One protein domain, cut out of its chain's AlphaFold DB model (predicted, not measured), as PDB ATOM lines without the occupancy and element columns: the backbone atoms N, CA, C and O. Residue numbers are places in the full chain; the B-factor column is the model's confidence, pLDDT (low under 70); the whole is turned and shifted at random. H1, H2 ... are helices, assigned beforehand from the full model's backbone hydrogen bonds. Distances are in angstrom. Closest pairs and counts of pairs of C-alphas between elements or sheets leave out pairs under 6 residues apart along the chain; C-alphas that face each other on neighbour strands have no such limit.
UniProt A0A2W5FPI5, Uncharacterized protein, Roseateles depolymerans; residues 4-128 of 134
ATOM      1  N   THR A   4     163.025 203.817 155.146       84.69
ATOM      2  CA  THR A   4     163.242 202.363 155.077       84.69
ATOM      3  C   THR A   4     164.471 201.901 155.861       84.69
ATOM      4  O   THR A   4     164.428 200.855 156.503       84.69
ATOM      5  N   THR A   5     165.554 202.686 155.871       83.88
ATOM      6  CA  THR A   5     166.748 202.373 156.667       83.88
ATOM      7  C   THR A   5     166.473 202.511 158.157       83.88
ATOM      8  O   THR A   5     166.894 201.649 158.917       83.88
ATOM      9  N   ILE A   6     165.748 203.555 158.570       85.19
ATOM     10  CA  ILE A   6     165.379 203.744 159.980       85.19
ATOM     11  C   ILE A   6     164.554 202.547 160.465       85.19
ATOM     12  O   ILE A   6     164.850 201.987 161.516       85.19
ATOM     13  N   VAL A   7     163.570 202.105 159.675       88.81
ATOM     14  CA  VAL A   7     162.752 200.928 160.009       88.81
ATOM     15  C   VAL A   7     163.623 199.682 160.163       88.81
ATOM     16  O   VAL A   7     163.493 198.973 161.159       88.81
ATOM     17  N   LEU A   8     164.548 199.436 159.228       88.25
ATOM     18  CA  LEU A   8     165.453 198.289 159.304       88.25
ATOM     19  C   LEU A   8     166.389 198.370 160.520       88.25
ATOM     20  O   LEU A   8     166.599 197.371 161.196       88.25
ATOM     21  N   GLN A   9     166.906 199.556 160.842       89.88
ATOM     22  CA  GLN A   9     167.729 199.770 162.034       89.88
ATOM     23  C   GLN A   9     166.962 199.505 163.322       89.88
ATOM     24  O   GLN A   9     167.479 198.817 164.200       89.88
ATOM     25  N   CYS A  10     165.741 200.029 163.433       90.62
ATOM     26  CA  CYS A  10     164.881 199.782 164.581       90.62
ATOM     27  C   CYS A  10     164.551 198.292 164.701       90.62
ATOM     28  O   CYS A  10     164.653 197.745 165.793       90.62
ATOM     29  N   ALA A  11     164.235 197.617 163.593       93.00
ATOM     30  CA  ALA A  11     163.992 196.178 163.585       93.00
ATOM     31  C   ALA A  11     165.228 195.390 164.049       93.00
ATOM     32  O   ALA A  11     165.117 194.569 164.956       93.00
ATOM     33  N   CYS A  12     166.415 195.683 163.507       92.56
ATOM     34  CA  CYS A  12     167.666 195.061 163.945       92.56
ATOM     35  C   CYS A  12     167.945 195.322 165.431       92.56
ATOM     36  O   CYS A  12     168.287 194.395 166.157       92.56
ATOM     37  N   ALA A  13     167.759 196.552 165.912       91.00
ATOM     38  CA  ALA A  13     167.967 196.892 167.316       91.00
ATOM     39  C   ALA A  13     166.979 196.163 168.245       91.00
ATOM     40  O   ALA A  13     167.384 195.670 169.295       91.00
ATOM     41  N   LEU A  14     165.705 196.049 167.855       94.56
ATOM     42  CA  LEU A  14     164.685 195.325 168.620       94.56
ATOM     43  C   LEU A  14     164.966 193.822 168.666       94.56
ATOM     44  O   LEU A  14     164.902 193.219 169.735       94.56
ATOM     45  N   ILE A  15     165.326 193.224 167.528       93.50
ATOM     46  CA  ILE A  15     165.716 191.811 167.458       93.50
ATOM     47  C   ILE A  15     166.970 191.575 168.309       93.50
ATOM     48  O   ILE A  15     167.019 190.621 169.084       93.50
ATOM     49  N   GLY A  16     167.960 192.465 168.220       91.81
ATOM     50  CA  GLY A  16     169.173 192.401 169.031       91.81
ATOM     51  C   GLY A  16     168.882 192.473 170.525       91.81
ATOM     52  O   GLY A  16     169.380 191.647 171.289       91.81
ATOM     53  N   LEU A  17     168.015 193.401 170.937       92.50
ATOM     54  CA  LEU A  17     167.564 193.518 172.320       92.50
ATOM     55  C   LEU A  17     166.881 192.232 172.794       92.50
ATOM     56  O   LEU A  17     167.168 191.763 173.892       92.50
ATOM     57  N   LEU A  18     166.021 191.637 171.965       93.31
ATOM     58  CA  LEU A  18     165.332 190.392 172.294       93.31
ATOM     59  C   LEU A  18     166.317 189.233 172.495       93.31
ATOM     60  O   LEU A  18     166.199 188.512 173.482       93.31
ATOM     61  N   PHE A  19     167.332 189.093 171.637       92.00
ATOM     62  CA  PHE A  19     168.391 188.094 171.827       92.00
ATOM     63  C   PHE A  19     169.192 188.314 173.112       92.00
ATOM     64  O   PHE A  19     169.483 187.342 173.810       92.00
ATOM     65  N   VAL A  20     169.511 189.566 173.456       88.81
ATOM     66  CA  VAL A  20     170.187 189.877 174.725       88.81
ATOM     67  C   VAL A  20     169.298 189.498 175.905       88.81
ATOM     68  O   VAL A  20     169.760 188.793 176.793       88.81
ATOM     69  N   LEU A  21     168.027 189.904 175.912       91.19
ATOM     70  CA  LEU A  21     167.097 189.604 177.005       91.19
ATOM     71  C   LEU A  21     166.882 188.096 177.185       91.19
ATOM     72  O   LEU A  21     166.932 187.599 178.309       91.19
ATOM     73  N   VAL A  22     166.701 187.358 176.086       88.44
ATOM     74  CA  VAL A  22     166.598 185.891 176.111       88.44
ATOM     75  C   VAL A  22     167.902 185.268 176.613       88.44
ATOM     76  O   VAL A  22     167.864 184.365 177.443       88.44
ATOM     77  N   GLY A  23     169.052 185.780 176.167       86.31
ATOM     78  CA  GLY A  23     170.366 185.350 176.640       86.31
ATOM     79  C   GLY A  23     170.545 185.554 178.143       86.31
ATOM     80  O   GLY A  23     170.963 184.627 178.828       86.31
ATOM     81  N   LEU A  24     170.165 186.722 178.672       85.94
ATOM     82  CA  LEU A  24     170.217 187.038 180.107       85.94
ATOM     83  C   LEU A  24     169.307 186.128 180.947       85.94
ATOM     84  O   LEU A  24     169.637 185.823 182.091       85.94
ATOM     85  N   GLY A  25     168.174 185.694 180.390       85.44
ATOM     86  CA  GLY A  25     167.268 184.736 181.031       85.44
ATOM     87  C   GLY A  25     167.741 183.279 180.964       85.44
ATOM     88  O   GLY A  25     167.206 182.429 181.677       85.44
ATOM     89  N   ALA A  26     168.734 182.974 180.126       83.75
ATOM     90  CA  ALA A  26     169.240 181.626 179.910       83.75
ATOM     91  C   ALA A  26     170.564 181.376 180.660       83.75
ATOM     92  O   ALA A  26     171.299 182.297 181.003       83.75
ATOM     93  N   LYS A  27     170.892 180.103 180.920       81.94
ATOM     94  CA  LYS A  27     172.159 179.697 181.561       81.94
ATOM     95  C   LYS A  27     173.099 179.019 180.562       81.94
ATOM     96  O   LYS A  27     172.657 178.410 179.589       81.94
ATOM     97  N   GLY A  28     174.402 179.091 180.832       78.12
ATOM     98  CA  GLY A  28     175.435 178.405 180.051       78.12
ATOM     99  C   GLY A  28     175.565 178.942 178.622       78.12
ATOM    100  O   GLY A  28     175.551 180.148 178.398       78.12
ATOM    101  N   ASN A  29     175.671 178.048 177.640       78.38
ATOM    102  CA  ASN A  29     175.945 178.418 176.244       78.38
ATOM    103  C   ASN A  29     174.843 179.274 175.598       78.38
ATOM    104  O   ASN A  29     175.119 180.036 174.674       78.38
ATOM    105  N   ALA A  30     173.608 179.200 176.101       79.00
ATOM    106  CA  ALA A  30     172.504 180.026 175.619       79.00
ATOM    107  C   ALA A  30     172.674 181.516 175.979       79.00
ATOM    108  O   ALA A  30     172.295 182.380 175.189       79.00
ATOM    109  N   PHE A  31     173.316 181.823 177.114       82.50
ATOM    110  CA  PHE A  31     173.678 183.193 177.493       82.50
ATOM    111  C   PHE A  31     174.709 183.780 176.526       82.50
ATOM    112  O   PHE A  31     174.520 184.871 175.989       82.50
ATOM    113  N   VAL A  32     175.767 183.012 176.243       83.62
ATOM    114  CA  VAL A  32     176.823 183.406 175.299       83.62
ATOM    115  C   VAL A  32     176.233 183.602 173.902       83.62
ATOM    116  O   VAL A  32     176.459 184.638 173.284       83.62
ATOM    117  N   GLY A  33     175.406 182.661 173.434       83.62
ATOM    118  CA  GLY A  33     174.714 182.769 172.150       83.62
ATOM    119  C   GLY A  33     173.839 184.020 172.052       83.62
ATOM    120  O   GLY A  33     173.964 184.775 171.089       83.62
ATOM    121  N   GLY A  34     173.009 184.292 173.062       85.44
ATOM    122  CA  GLY A  34     172.155 185.484 173.093       85.44
ATOM    123  C   GLY A  34     172.945 186.795 173.053       85.44
ATOM    124  O   GLY A  34     172.589 187.704 172.303       85.44
ATOM    125  N   LEU A  35     174.070 186.877 173.772       86.12
ATOM    126  CA  LEU A  35     174.960 188.042 173.720       86.12
ATOM    127  C   LEU A  35     175.643 188.208 172.355       86.12
ATOM    128  O   LEU A  35     175.737 189.333 171.858       86.12
ATOM    129  N   VAL A  36     176.089 187.120 171.719       87.94
ATOM    130  CA  VAL A  36     176.699 187.167 170.376       87.94
ATOM    131  C   VAL A  36     175.681 187.620 169.339       87.94
ATOM    132  O   VAL A  36     175.914 188.601 168.638       87.94
ATOM    133  N   PHE A  37     174.533 186.949 169.251       89.25
ATOM    134  CA  PHE A  37     173.515 187.296 168.260       89.25
ATOM    135  C   PHE A  37     172.948 188.694 168.509       89.25
ATOM    136  O   PHE A  37     172.782 189.468 167.565       89.25
ATOM    137  N   GLY A  38     172.738 189.057 169.774       90.44
ATOM    138  CA  GLY A  38     172.327 190.399 170.166       90.44
ATOM    139  C   GLY A  38     173.313 191.470 169.706       90.44
ATOM    140  O   GLY A  38     172.933 192.407 169.000       90.44
ATOM    141  N   SER A  39     174.596 191.305 170.037       89.31
ATOM    142  CA  SER A  39     175.654 192.242 169.633       89.31
ATOM    143  C   SER A  39     175.837 192.319 168.113       89.31
ATOM    144  O   SER A  39     175.991 193.421 167.588       89.31
ATOM    145  N   MET A  40     175.704 191.210 167.377       90.06
ATOM    146  CA  MET A  40     175.708 191.220 165.906       90.06
ATOM    147  C   MET A  40     174.552 192.039 165.316       90.06
ATOM    148  O   MET A  40     174.749 192.798 164.367       90.06
ATOM    149  N   MET A  41     173.345 191.930 165.872       93.06
ATOM    150  CA  MET A  41     172.197 192.703 165.384       93.06
ATOM    151  C   MET A  41     172.352 194.203 165.662       93.06
ATOM    152  O   MET A  41     172.068 195.029 164.789       93.06
ATOM    153  N   PHE A  42     172.878 194.569 166.835       90.81
ATOM    154  CA  PHE A  42     173.218 195.962 167.142       90.81
ATOM    155  C   PHE A  42     174.364 196.499 166.276       90.81
ATOM    156  O   PHE A  42     174.339 197.667 165.872       90.81
ATOM    157  N   LEU A  43     175.335 195.651 165.928       91.06
ATOM    158  CA  LEU A  43     176.378 195.985 164.966       91.06
ATOM    159  C   LEU A  43     175.773 196.310 163.595       91.06
ATOM    160  O   LEU A  43     176.080 197.363 163.042       91.06
ATOM    161  N   PHE A  44     174.875 195.475 163.066       90.19
ATOM    162  CA  PHE A  44     174.222 195.747 161.780       90.19
ATOM    163  C   PHE A  44     173.397 197.038 161.800       90.19
ATOM    164  O   PHE A  44     173.513 197.851 160.879       90.19
ATOM    165  N   ALA A  45     172.636 197.283 162.871       91.44
ATOM    166  CA  ALA A  45     171.907 198.541 163.047       91.44
ATOM    167  C   ALA A  45     172.855 199.756 163.034       91.44
ATOM    168  O   ALA A  45     172.562 200.784 162.416       91.44
ATOM    169  N   SER A  46     174.021 199.617 163.666       88.81
ATOM    170  CA  SER A  46     175.049 200.658 163.715       88.81
ATOM    171  C   SER A  46     175.702 200.888 162.349       88.81
ATOM    172  O   SER A  46     175.843 202.033 161.926       88.81
ATOM    173  N   ILE A  47     176.015 199.829 161.596       88.75
ATOM    174  CA  ILE A  47     176.580 199.933 160.239       88.75
ATOM    175  C   ILE A  47     175.611 200.654 159.296       88.75
ATOM    176  O   ILE A  47     176.018 201.574 158.584       88.75
ATOM    177  N   LEU A  48     174.320 200.316 159.346       88.44
ATOM    178  CA  LEU A  48     173.282 200.995 158.559       88.44
ATOM    179  C   LEU A  48     173.197 202.503 158.854       88.44
ATOM    180  O   LEU A  48     172.764 203.269 157.994       88.44
ATOM    181  N   GLY A  49     173.607 202.932 160.051       85.38
ATOM    182  CA  GLY A  49     173.598 204.336 160.476       85.38
ATOM    183  C   GLY A  49     174.894 205.076 160.184       85.38
ATOM    184  O   GLY A  49     174.893 206.303 160.055       85.38
ATOM    185  N   ALA A  50     175.984 204.320 160.073       85.31
ATOM    186  CA  ALA A  50     177.300 204.787 159.672       85.31
ATOM    187  C   ALA A  50     177.414 205.004 158.153       85.31
ATOM    188  O   ALA A  50     178.324 205.717 157.723       85.31
ATOM    189  N   ASP A  51     176.516 204.418 157.357       84.31
ATOM    190  CA  ASP A  51     176.522 204.532 155.900       84.31
ATOM    191  C   ASP A  51     176.169 205.957 155.420       84.31
ATOM    192  O   ASP A  51     175.222 206.608 155.865       84.31
ATOM    193  N   TYR A  52     176.962 206.447 154.470       81.12
ATOM    194  CA  TYR A  52     176.799 207.732 153.795       81.12
ATOM    195  C   TYR A  52     175.592 207.754 152.853       81.12
ATOM    196  O   TYR A  52     175.039 208.826 152.603       81.12
ATOM    197  N   SER A  53     175.166 206.597 152.337       80.00
ATOM    198  CA  SER A  53     174.007 206.507 151.443       80.00
ATOM    199  C   SER A  53     172.672 206.689 152.179       80.00
ATOM    200  O   SER A  53     171.674 207.130 151.596       80.00
ATOM    201  N   THR A  54     172.662 206.385 153.477       80.56
ATOM    202  CA  THR A  54     171.467 206.384 154.320       80.56
ATOM    203  C   THR A  54     171.427 207.585 155.256       80.56
ATOM    204  O   THR A  54     170.345 208.144 155.458       80.56
ATOM    205  N   ASN A  55     172.575 208.024 155.787       83.44
ATOM    206  CA  ASN A  55     172.694 209.103 156.761       83.44
ATOM    207  C   ASN A  55     173.556 210.259 156.231       83.44
ATOM    208  O   ASN A  55     174.770 210.136 156.095       83.44
ATOM    209  N   ALA A  56     172.939 211.415 155.979       83.31
ATOM    210  CA  ALA A  56     173.633 212.601 155.473       83.31
ATOM    211  C   ALA A  56     174.440 213.344 156.556       83.31
ATOM    212  O   ALA A  56     175.427 214.009 156.225       83.31
ATOM    213  N   ASP A  57     174.107 213.184 157.841       86.56
ATOM    214  CA  ASP A  57     174.790 213.889 158.927       86.56
ATOM    215  C   ASP A  57     176.120 213.214 159.309       86.56
ATOM    216  O   ASP A  57     176.171 212.084 159.799       86.56
ATOM    217  N   ALA A  58     177.221 213.944 159.120       83.69
ATOM    218  CA  ALA A  58     178.564 213.483 159.450       83.69
ATOM    219  C   ALA A  58     178.770 213.231 160.949       83.69
ATOM    220  O   ALA A  58     179.526 212.323 161.307       83.69
ATOM    221  N   LYS A  59     178.113 214.006 161.823       85.81
ATOM    222  CA  LYS A  59     178.237 213.835 163.276       85.81
ATOM    223  C   LYS A  59     177.541 212.549 163.712       85.81
ATOM    224  O   LYS A  59     178.168 211.716 164.365       85.81
ATOM    225  N   SER A  60     176.297 212.349 163.279       84.81
ATOM    226  CA  SER A  60     175.545 211.113 163.512       84.81
ATOM    227  C   SER A  60     176.285 209.871 162.990       84.81
ATOM    228  O   SER A  60     176.447 208.904 163.736       84.81
ATOM    229  N   ARG A  61     176.850 209.910 161.774       86.75
ATOM    230  CA  ARG A  61     177.644 208.784 161.236       86.75
ATOM    231  C   ARG A  61     178.836 208.410 162.118       86.75
ATOM    232  O   ARG A  61     179.102 207.227 162.297       86.75
ATOM    233  N   ARG A  62     179.560 209.387 162.681       84.75
ATOM    234  CA  ARG A  62     180.692 209.107 163.591       84.75
ATOM    235  C   ARG A  62     180.239 208.383 164.857       84.75
ATOM    236  O   ARG A  62     180.921 207.461 165.292       84.75
ATOM    237  N   ILE A  63     179.086 208.763 165.408       88.50
ATOM    238  CA  ILE A  63     178.497 208.089 166.574       88.50
ATOM    239  C   ILE A  63     178.165 206.638 166.218       88.50
ATOM    240  O   ILE A  63     178.562 205.725 166.934       88.50
ATOM    241  N   PHE A  64     177.521 206.404 165.074       89.19
ATOM    242  CA  PHE A  64     177.201 205.052 164.621       89.19
ATOM    243  C   PHE A  64     178.438 204.193 164.322       89.19
ATOM    244  O   PHE A  64     178.427 203.000 164.606       89.19
ATOM    245  N   LYS A  65     179.536 204.780 163.832       87.38
ATOM    246  CA  LYS A  65     180.825 204.077 163.689       87.38
ATOM    247  C   LYS A  65     181.415 203.672 165.038       87.38
ATOM    248  O   LYS A  65     181.896 202.551 165.177       87.38
ATOM    249  N   ALA A  66     181.344 204.553 166.036       87.31
ATOM    250  CA  ALA A  66     181.778 204.230 167.393       87.31
ATOM    251  C   ALA A  66     180.907 203.128 168.022       87.31
ATOM    252  O   ALA A  66     181.437 202.205 168.635       87.31
ATOM    253  N   LEU A  67     179.587 203.175 167.808       88.69
ATOM    254  CA  LEU A  67     178.667 202.116 168.236       88.69
ATOM    255  C   LEU A  67     178.969 200.785 167.539       88.69
ATOM    256  O   LEU A  67     178.999 199.753 168.201       88.69
ATOM    257  N   ALA A  68     179.269 200.796 166.238       88.69
ATOM    258  CA  ALA A  68     179.670 199.592 165.516       88.69
ATOM    259  C   ALA A  68     180.935 198.964 166.130       88.69
ATOM    260  O   ALA A  68     180.974 197.756 166.343       88.69
ATOM    261  N   LEU A  69     181.936 199.771 166.496       88.06
ATOM    262  CA  LEU A  69     183.119 199.266 167.197       88.06
ATOM    263  C   LEU A  69     182.753 198.657 168.561       88.06
ATOM    264  O   LEU A  69     183.188 197.550 168.872       88.06
ATOM    265  N   LEU A  70     181.922 199.350 169.345       88.69
ATOM    266  CA  LEU A  70     181.486 198.887 170.664       88.69
ATOM    267  C   LEU A  70     180.766 197.531 170.586       88.69
ATOM    268  O   LEU A  70     181.070 196.628 171.361       88.69
ATOM    269  N   PHE A  71     179.847 197.370 169.631       89.75
ATOM    270  CA  PHE A  71     179.096 196.125 169.443       89.75
ATOM    271  C   PHE A  71     179.903 195.022 168.751       89.75
ATOM    272  O   PHE A  71     179.549 193.850 168.863       89.75
ATOM    273  N   ALA A  72     181.013 195.350 168.089       88.06
ATOM    274  CA  ALA A  72     181.926 194.347 167.558       88.06
ATOM    275  C   ALA A  72     182.777 193.672 168.649       88.06
ATOM    276  O   ALA A  72     183.162 192.513 168.478       88.06
ATOM    277  N   CYS A  73     183.054 194.362 169.763       87.81
ATOM    278  CA  CYS A  73     183.921 193.863 170.835       87.81
ATOM    279  C   CYS A  73     183.456 192.529 171.451       87.81
ATOM    280  O   CYS A  73     184.288 191.628 171.544       87.81
ATOM    281  N   PRO A  74     182.174 192.332 171.831       86.06
ATOM    282  CA  PRO A  74     181.712 191.051 172.371       86.06
ATOM    283  C   PRO A  74     181.906 189.883 171.397       86.06
ATOM    284  O   PRO A  74     182.335 188.806 171.802       86.06
ATOM    285  N   VAL A  75     181.653 190.110 170.104       87.31
ATOM    286  CA  VAL A  75     181.832 189.096 169.053       87.31
ATOM    287  C   VAL A  75     183.309 188.722 168.907       87.31
ATOM    288  O   VAL A  75     183.638 187.539 168.837       87.31
ATOM    289  N   LEU A  76     184.210 189.714 168.918       89.31
ATOM    290  CA  LEU A  76     185.656 189.474 168.893       89.31
ATOM    291  C   LEU A  76     186.125 188.722 170.137       89.31
ATOM    292  O   LEU A  76     186.856 187.747 170.005       89.31
ATOM    293  N   ALA A  77     185.695 189.144 171.326       88.75
ATOM    294  CA  ALA A  77     186.086 188.513 172.582       88.75
ATOM    295  C   ALA A  77     185.688 187.031 172.614       88.75
ATOM    296  O   ALA A  77     186.507 186.176 172.948       88.75
ATOM    297  N   ILE A  78     184.458 186.716 172.199       88.19
ATOM    298  CA  ILE A  78     183.951 185.340 172.175       88.19
ATOM    299  C   ILE A  78     184.638 184.516 171.086       88.19
ATOM    300  O   ILE A  78     184.986 183.362 171.324       88.19
ATOM    301  N   GLY A  79     184.898 185.098 169.915       86.88
ATOM    302  CA  GLY A  79     185.651 184.404 168.877       86.88
ATOM    303  C   GLY A  79     187.097 184.117 169.298       86.88
ATOM    304  O   GLY A  79     187.574 183.009 169.070       86.88
ATOM    305  N   ILE A  80     187.781 185.060 169.960       90.38
ATOM    306  CA  ILE A  80     189.136 184.857 170.506       90.38
ATOM    307  C   ILE A  80     189.125 183.766 171.579       90.38
ATOM    308  O   ILE A  80     189.998 182.902 171.576       90.38
ATOM    309  N   PHE A  81     188.124 183.768 172.461       90.12
ATOM    310  CA  PHE A  81     187.943 182.708 173.449       90.12
ATOM    311  C   PHE A  81     187.761 181.337 172.776       90.12
ATOM    312  O   PHE A  81     188.440 180.379 173.130       90.12
ATOM    313  N   TYR A  82     186.929 181.251 171.735       86.25
ATOM    314  CA  TYR A  82     186.737 180.013 170.974       86.25
ATOM    315  C   TYR A  82     188.008 179.566 170.228       86.25
ATOM    316  O   TYR A  82     188.296 178.372 170.131       86.25
ATOM    317  N   LEU A  83     188.807 180.514 169.731       89.00
ATOM    318  CA  LEU A  83     190.114 180.224 169.141       89.00
ATOM    319  C   LEU A  83     191.079 179.641 170.185       89.00
ATOM    320  O   LEU A  83     191.797 178.689 169.896       89.00
ATOM    321  N   TYR A  84     191.082 180.186 171.400       90.50
ATOM    322  CA  TYR A  84     191.906 179.684 172.499       90.50
ATOM    323  C   TYR A  84     191.518 178.254 172.908       90.50
ATOM    324  O   TYR A  84     192.392 177.396 173.045       90.50
ATOM    325  N   GLU A  85     190.221 177.975 173.036       88.44
ATOM    326  CA  GLU A  85     189.702 176.632 173.329       88.44
ATOM    327  C   GLU A  85     190.085 175.620 172.234       88.44
ATOM    328  O   GLU A  85     190.612 174.548 172.527       88.44
ATOM    329  N   THR A  86     189.902 175.973 170.955       88.06
ATOM    330  CA  THR A  86     190.227 175.078 169.821       88.06
ATOM    331  C   THR A  86     191.728 174.812 169.679       88.06
ATOM    332  O   THR A  86     192.128 173.686 169.369       88.06
ATOM    333  N   LEU A  87     192.573 175.810 169.963       89.00
ATOM    334  CA  LEU A  87     194.024 175.630 170.054       89.00
ATOM    335  C   LEU A  87     194.411 174.710 171.218       89.00
ATOM    336  O   LEU A  87     195.266 173.841 171.052       89.00
ATOM    337  N   SER A  88     193.759 174.865 172.371       87.31
ATOM    338  CA  SER A  88     194.026 174.047 173.561       87.31
ATOM    339  C   SER A  88     193.594 172.589 173.371       87.31
ATOM    340  O   SER A  88     194.238 171.683 173.893       87.31
ATOM    341  N   ALA A  89     192.563 172.347 172.557       87.06
ATOM    342  CA  ALA A  89     192.122 171.013 172.146       87.06
ATOM    343  C   ALA A  89     192.967 170.387 171.010       87.06
ATOM    344  O   ALA A  89     192.632 169.304 170.530       87.06
ATOM    345  N   ALA A  90     194.038 171.054 170.555       86.06
ATOM    346  CA  ALA A  90     194.895 170.640 169.435       86.06
ATOM    347  C   ALA A  90     194.153 170.435 168.092       86.06
ATOM    348  O   ALA A  90     194.617 169.709 167.207       86.06
ATOM    349  N   GLN A  91     193.013 171.106 167.903       88.50
ATOM    350  CA  GLN A  91     192.208 171.044 166.679       88.50
ATOM    351  C   GLN A  91     192.670 172.105 165.672       88.50
ATOM    352  O   GLN A  91     192.014 173.119 165.442       88.50
ATOM    353  N   TRP A  92     193.828 171.874 165.050       84.94
ATOM    354  CA  TRP A  92     194.494 172.858 164.185       84.94
ATOM    355  C   TRP A  92     193.649 173.345 162.999       84.94
ATOM    356  O   TRP A  92     193.696 174.525 162.650       84.94
ATOM    357  N   VAL A  93     192.859 172.459 162.386       87.75
ATOM    358  CA  VAL A  93     192.006 172.801 161.234       87.75
ATOM    359  C   VAL A  93     190.885 173.753 161.654       87.75
ATOM    360  O   VAL A  93     190.678 174.789 161.015       87.75
ATOM    361  N   ASP A  94     190.221 173.465 162.771       81.25
ATOM    362  CA  ASP A  94     189.149 174.309 163.296       81.25
ATOM    363  C   ASP A  94     189.702 175.645 163.796       81.25
ATOM    364  O   ASP A  94     189.179 176.700 163.430       81.25
ATOM    365  N   ALA A  95     190.830 175.624 164.511       81.44
ATOM    366  CA  ALA A  95     191.524 176.830 164.951       81.44
ATOM    367  C   ALA A  95     191.911 177.732 163.764       81.44
ATOM    368  O   ALA A  95     191.672 178.940 163.803       81.44
ATOM    369  N   SER A  96     192.437 177.166 162.671       86.69
ATOM    370  CA  SER A  96     192.777 177.943 161.469       86.69
ATOM    371  C   SER A  96     191.543 178.586 160.822       86.69
ATOM    372  O   SER A  96     191.568 179.760 160.446       86.69
ATOM    373  N   THR A  97     190.425 177.859 160.776       88.31
ATOM    374  CA  THR A  97     189.162 178.356 160.222       88.31
ATOM    375  C   THR A  97     188.595 179.492 161.074       88.31
ATOM    376  O   THR A  97     188.165 180.521 160.542       88.31
ATOM    377  N   VAL A  98     188.621 179.340 162.400       86.31
ATOM    378  CA  VAL A  98     188.190 180.371 163.355       86.31
ATOM    379  C   VAL A  98     189.086 181.604 163.253       86.31
ATOM    380  O   VAL A  98     188.570 182.719 163.175       86.31
ATOM    381  N   ALA A  99     190.406 181.420 163.174       86.50
ATOM    382  CA  ALA A  99     191.367 182.508 163.026       86.50
ATOM    383  C   ALA A  99     191.133 183.313 161.739       86.50
ATOM    384  O   ALA A  99     191.114 184.543 161.782       86.50
ATOM    385  N   ILE A 100     190.879 182.646 160.607       89.31
ATOM    386  CA  ILE A 100     190.558 183.324 159.340       89.31
ATOM    387  C   ILE A 100     189.249 184.111 159.464       89.31
ATOM    388  O   ILE A 100     189.193 185.272 159.054       89.31
ATOM    389  N   ARG A 101     188.199 183.527 160.057       86.19
ATOM    390  CA  ARG A 101     186.910 184.218 160.257       86.19
ATOM    391  C   ARG A 101     187.059 185.449 161.149       86.19
ATOM    392  O   ARG A 101     186.538 186.510 160.806       86.19
ATOM    393  N   LEU A 102     187.801 185.325 162.248       87.12
ATOM    394  CA  LEU A 102     188.136 186.436 163.138       87.12
ATOM    395  C   LEU A 102     188.920 187.527 162.419       87.12
ATOM    396  O   LEU A 102     188.603 188.702 162.582       87.12
ATOM    397  N   LEU A 103     189.909 187.150 161.606       87.81
ATOM    398  CA  LEU A 103     190.711 188.092 160.837       87.81
ATOM    399  C   LEU A 103     189.841 188.868 159.842       87.81
ATOM    400  O   LEU A 103     189.891 190.095 159.818       87.81
ATOM    401  N   VAL A 104     189.014 188.172 159.058       87.44
ATOM    402  CA  VAL A 104     188.095 188.802 158.095       87.44
ATOM    403  C   VAL A 104     187.125 189.741 158.810       87.44
ATOM    404  O   VAL A 104     186.922 190.872 158.368       87.44
ATOM    405  N   TYR A 105     186.563 189.307 159.937       86.62
ATOM    406  CA  TYR A 105     185.655 190.123 160.733       86.62
ATOM    407  C   TYR A 105     186.347 191.368 161.310       86.62
ATOM    408  O   TYR A 105     185.840 192.478 161.163       86.62
ATOM    409  N   ALA A 106     187.534 191.215 161.901       85.94
ATOM    410  CA  ALA A 106     188.315 192.328 162.437       85.94
ATOM    411  C   ALA A 106     188.690 193.334 161.339       85.94
ATOM    412  O   ALA A 106     188.530 194.540 161.527       85.94
ATOM    413  N   LEU A 107     189.118 192.851 160.169       85.38
ATOM    414  CA  LEU A 107     189.411 193.698 159.012       85.38
ATOM    415  C   LEU A 107     188.168 194.451 158.526       85.38
ATOM    416  O   LEU A 107     188.271 195.636 158.211       85.38
ATOM    417  N   ALA A 108     186.997 193.810 158.509       83.00
ATOM    418  CA  ALA A 108     185.745 194.469 158.152       83.00
ATOM    419  C   ALA A 108     185.384 195.583 159.150       83.00
ATOM    420  O   ALA A 108     185.072 196.700 158.734       83.00
ATOM    421  N   VAL A 109     185.495 195.322 160.456       83.19
ATOM    422  CA  VAL A 109     185.237 196.320 161.510       83.19
ATOM    423  C   VAL A 109     186.202 197.500 161.392       83.19
ATOM    424  O   VAL A 109     185.767 198.652 161.383       83.19
ATOM    425  N   VAL A 110     187.500 197.234 161.222       83.06
ATOM    426  CA  VAL A 110     188.516 198.277 161.003       83.06
ATOM    427  C   VAL A 110     188.209 199.071 159.732       83.06
ATOM    428  O   VAL A 110     188.256 200.299 159.757       83.06
ATOM    429  N   GLY A 111     187.834 198.403 158.641       78.62
ATOM    430  CA  GLY A 111     187.449 199.055 157.390       78.62
ATOM    431  C   GLY A 111     186.255 200.001 157.546       78.62
ATOM    432  O   GLY A 111     186.276 201.099 156.996       78.62
ATOM    433  N   ILE A 112     185.249 199.616 158.335       76.44
ATOM    434  CA  ILE A 112     184.050 200.426 158.605       76.44
ATOM    435  C   ILE A 112     184.376 201.632 159.498       76.44
ATOM    436  O   ILE A 112     183.897 202.742 159.251       76.44
ATOM    437  N   VAL A 113     185.187 201.429 160.537       73.12
ATOM    438  CA  VAL A 113     185.530 202.476 161.513       73.12
ATOM    439  C   VAL A 113     186.492 203.503 160.916       73.12
ATOM    440  O   VAL A 113     186.350 204.702 161.160       73.12
ATOM    441  N   PHE A 114     187.447 203.047 160.105       73.50
ATOM    442  CA  PHE A 114     188.518 203.866 159.541       73.50
ATOM    443  C   PHE A 114     188.342 204.165 158.045       73.50
ATOM    444  O   PHE A 114     189.311 204.541 157.390       73.50
ATOM    445  N   ASP A 115     187.134 204.066 157.490       70.94
ATOM    446  CA  ASP A 115     186.845 204.359 156.072       70.94
ATOM    447  C   ASP A 115     187.343 205.749 155.601       70.94
ATOM    448  O   ASP A 115     187.703 205.942 154.438       70.94
ATOM    449  N   HIS A 116     187.399 206.726 156.510       63.97
ATOM    450  CA  HIS A 116     187.881 208.085 156.269       63.97
ATOM    451  C   HIS A 116     189.386 208.247 156.520       63.97
ATOM    452  O   HIS A 116     189.952 209.283 156.166       63.97
ATOM    453  N   HIS A 117     190.050 207.252 157.113       68.00
ATOM    454  CA  HIS A 117     191.485 207.305 157.352       68.00
ATOM    455  C   HIS A 117     192.238 207.160 156.018       68.00
ATOM    456  O   HIS A 117     191.981 206.218 155.260       68.00
ATOM    457  N   PRO A 118     193.203 208.047 155.706       63.12
ATOM    458  CA  PRO A 118     193.847 208.090 154.393       63.12
ATOM    459  C   PRO A 118     194.550 206.777 154.024       63.12
ATOM    460  O   PRO A 118     194.578 206.405 152.854       63.12
ATOM    461  N   VAL A 119     195.082 206.050 155.011       71.00
ATOM    462  CA  VAL A 119     195.743 204.750 154.799       71.00
ATOM    463  C   VAL A 119     194.747 203.669 154.370       71.00
ATOM    464  O   VAL A 119     195.001 202.956 153.403       71.00
ATOM    465  N   VAL A 120     193.589 203.586 155.032       66.19
ATOM    466  CA  VAL A 120     192.551 202.590 154.725       66.19
ATOM    467  C   VAL A 120     191.906 202.903 153.384       66.19
ATOM    468  O   VAL A 120     191.778 202.022 152.539       66.19
ATOM    469  N   ARG A 121     191.615 204.181 153.118       68.50
ATOM    470  CA  ARG A 121     191.093 204.623 151.820       68.50
ATOM    471  C   ARG A 121     192.042 204.273 150.667       68.50
ATOM    472  O   ARG A 121     191.581 203.788 149.638       68.50
ATOM    473  N   ARG A 122     193.358 204.451 150.847       69.88
ATOM    474  CA  ARG A 122     194.376 204.033 149.863       69.88
ATOM    475  C   ARG A 122     194.426 202.514 149.687       69.88
ATOM    476  O   ARG A 122     194.572 202.055 148.559       69.88
ATOM    477  N   ALA A 123     194.300 201.738 150.762       70.19
ATOM    478  CA  ALA A 123     194.261 200.277 150.681       70.19
ATOM    479  C   ALA A 123     193.022 199.784 149.910       70.19
ATOM    480  O   ALA A 123     193.157 198.993 148.981       70.19
ATOM    481  N   VAL A 124     191.839 200.328 150.210       67.19
ATOM    482  CA  VAL A 124     190.582 200.029 149.496       67.19
ATOM    483  C   VAL A 124     190.660 200.441 148.021       67.19
ATOM    484  O   VAL A 124     190.211 199.700 147.148       67.19
ATOM    485  N   GLN A 125     191.282 201.588 147.718       70.44
ATOM    486  CA  GLN A 125     191.540 202.031 146.343       70.44
ATOM    487  C   GLN A 125     192.470 201.079 145.583       70.44
ATOM    488  O   GLN A 125     192.181 200.743 144.438       70.44
ATOM    489  N   ARG A 126     193.557 200.614 146.212       72.31
ATOM    490  CA  ARG A 126     194.493 199.651 145.605       72.31
ATOM    491  C   ARG A 126     193.854 198.294 145.327       72.31
ATOM    492  O   ARG A 126     194.240 197.636 144.372       72.31
ATOM    493  N   LEU A 127     192.874 197.900 146.134       70.75
ATOM    494  CA  LEU A 127     192.116 196.660 145.961       70.75
ATOM    495  C   LEU A 127     190.991 196.773 144.912       70.75
ATOM    496  O   LEU A 127     190.232 195.829 144.733       70.75
ATOM    497  N   GLY A 128     190.852 197.915 144.226       61.81
ATOM    498  CA  GLY A 128     189.860 198.098 143.158       61.81
ATOM    499  C   GLY A 128     188.422 198.319 143.641       61.81
ATOM    500  O   GLY A 128     187.536 198.553 142.827       61.81
TER     501      GLY A 128
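This is residues 4 to 128 of the 134 residues of an uncharacterized protein of Roseateles depolymerans (UniProt A0A2W5FPI5). Four long helices, H1 to H4, stand side by side in a flat row one helix thick, each folding back on the one before. The short H5 follows at the end of H4, turned steeply away from it, at the far side of the row from H1. The printed part has 125 residues with five named helices, H1 to H5 in chain order, and no named strand; the class is all helix. It is only just compact, close to loose, with a radius of gyration of the C-alphas of 16.4 A and spans of 47 by 39 by 18 A.

The longest helix, H3, residues 58 to 88, has a kink of 26 degrees near residue 75. It touches H2, residues 29 to 50, at a shallow tilt of 30 degrees, opposite ways; the closest C-alphas, of Arg 61 and Ala 50, are 4.3 A apart. H3 also touches H4, residues 92 to 113, at a shallow tilt of 10 degrees, opposite ways, with the closest C-alphas, Thr 86 and Ala 95, at 5.3 A. H1, residues 4 to 25, touches H2 at 18 degrees, a shallow tilt, opposite ways; the closest C-alphas, Gly 16 and Gly 38, are 3.9 A apart. These three pairs are helical hairpins. H1 is apart from H3 and H4. H5, residues 118 to 126, is close to H4 but not clearly touching, at a steep tilt of 64 degrees; the closest C-alphas, Gly 111 and Val 120, are 6.8 A apart. In H1, H2, H4 and H5 every O i to N i+4 pair is within hydrogen-bond range; in H3 25 of 27 are.

H3 is 44.6 A long from first to last C-alpha, H1 31.6 A, H2 31.2 A, H4 31.1 A and H5 12.2 A. C-alpha 4, where H1 begins, is at (163.242, 202.363, 155.077), and C-alpha 126, where H5 ends, at (194.493, 199.651, 145.605).

The two C-alphas farthest apart, of Ala 56 and Ala 90, are 49.1 A apart. The printed part has no cut and no long link. Mean pLDDT of H5 is 69; residues 116 to 118, 120 to 122, 124 and 128 are under 70.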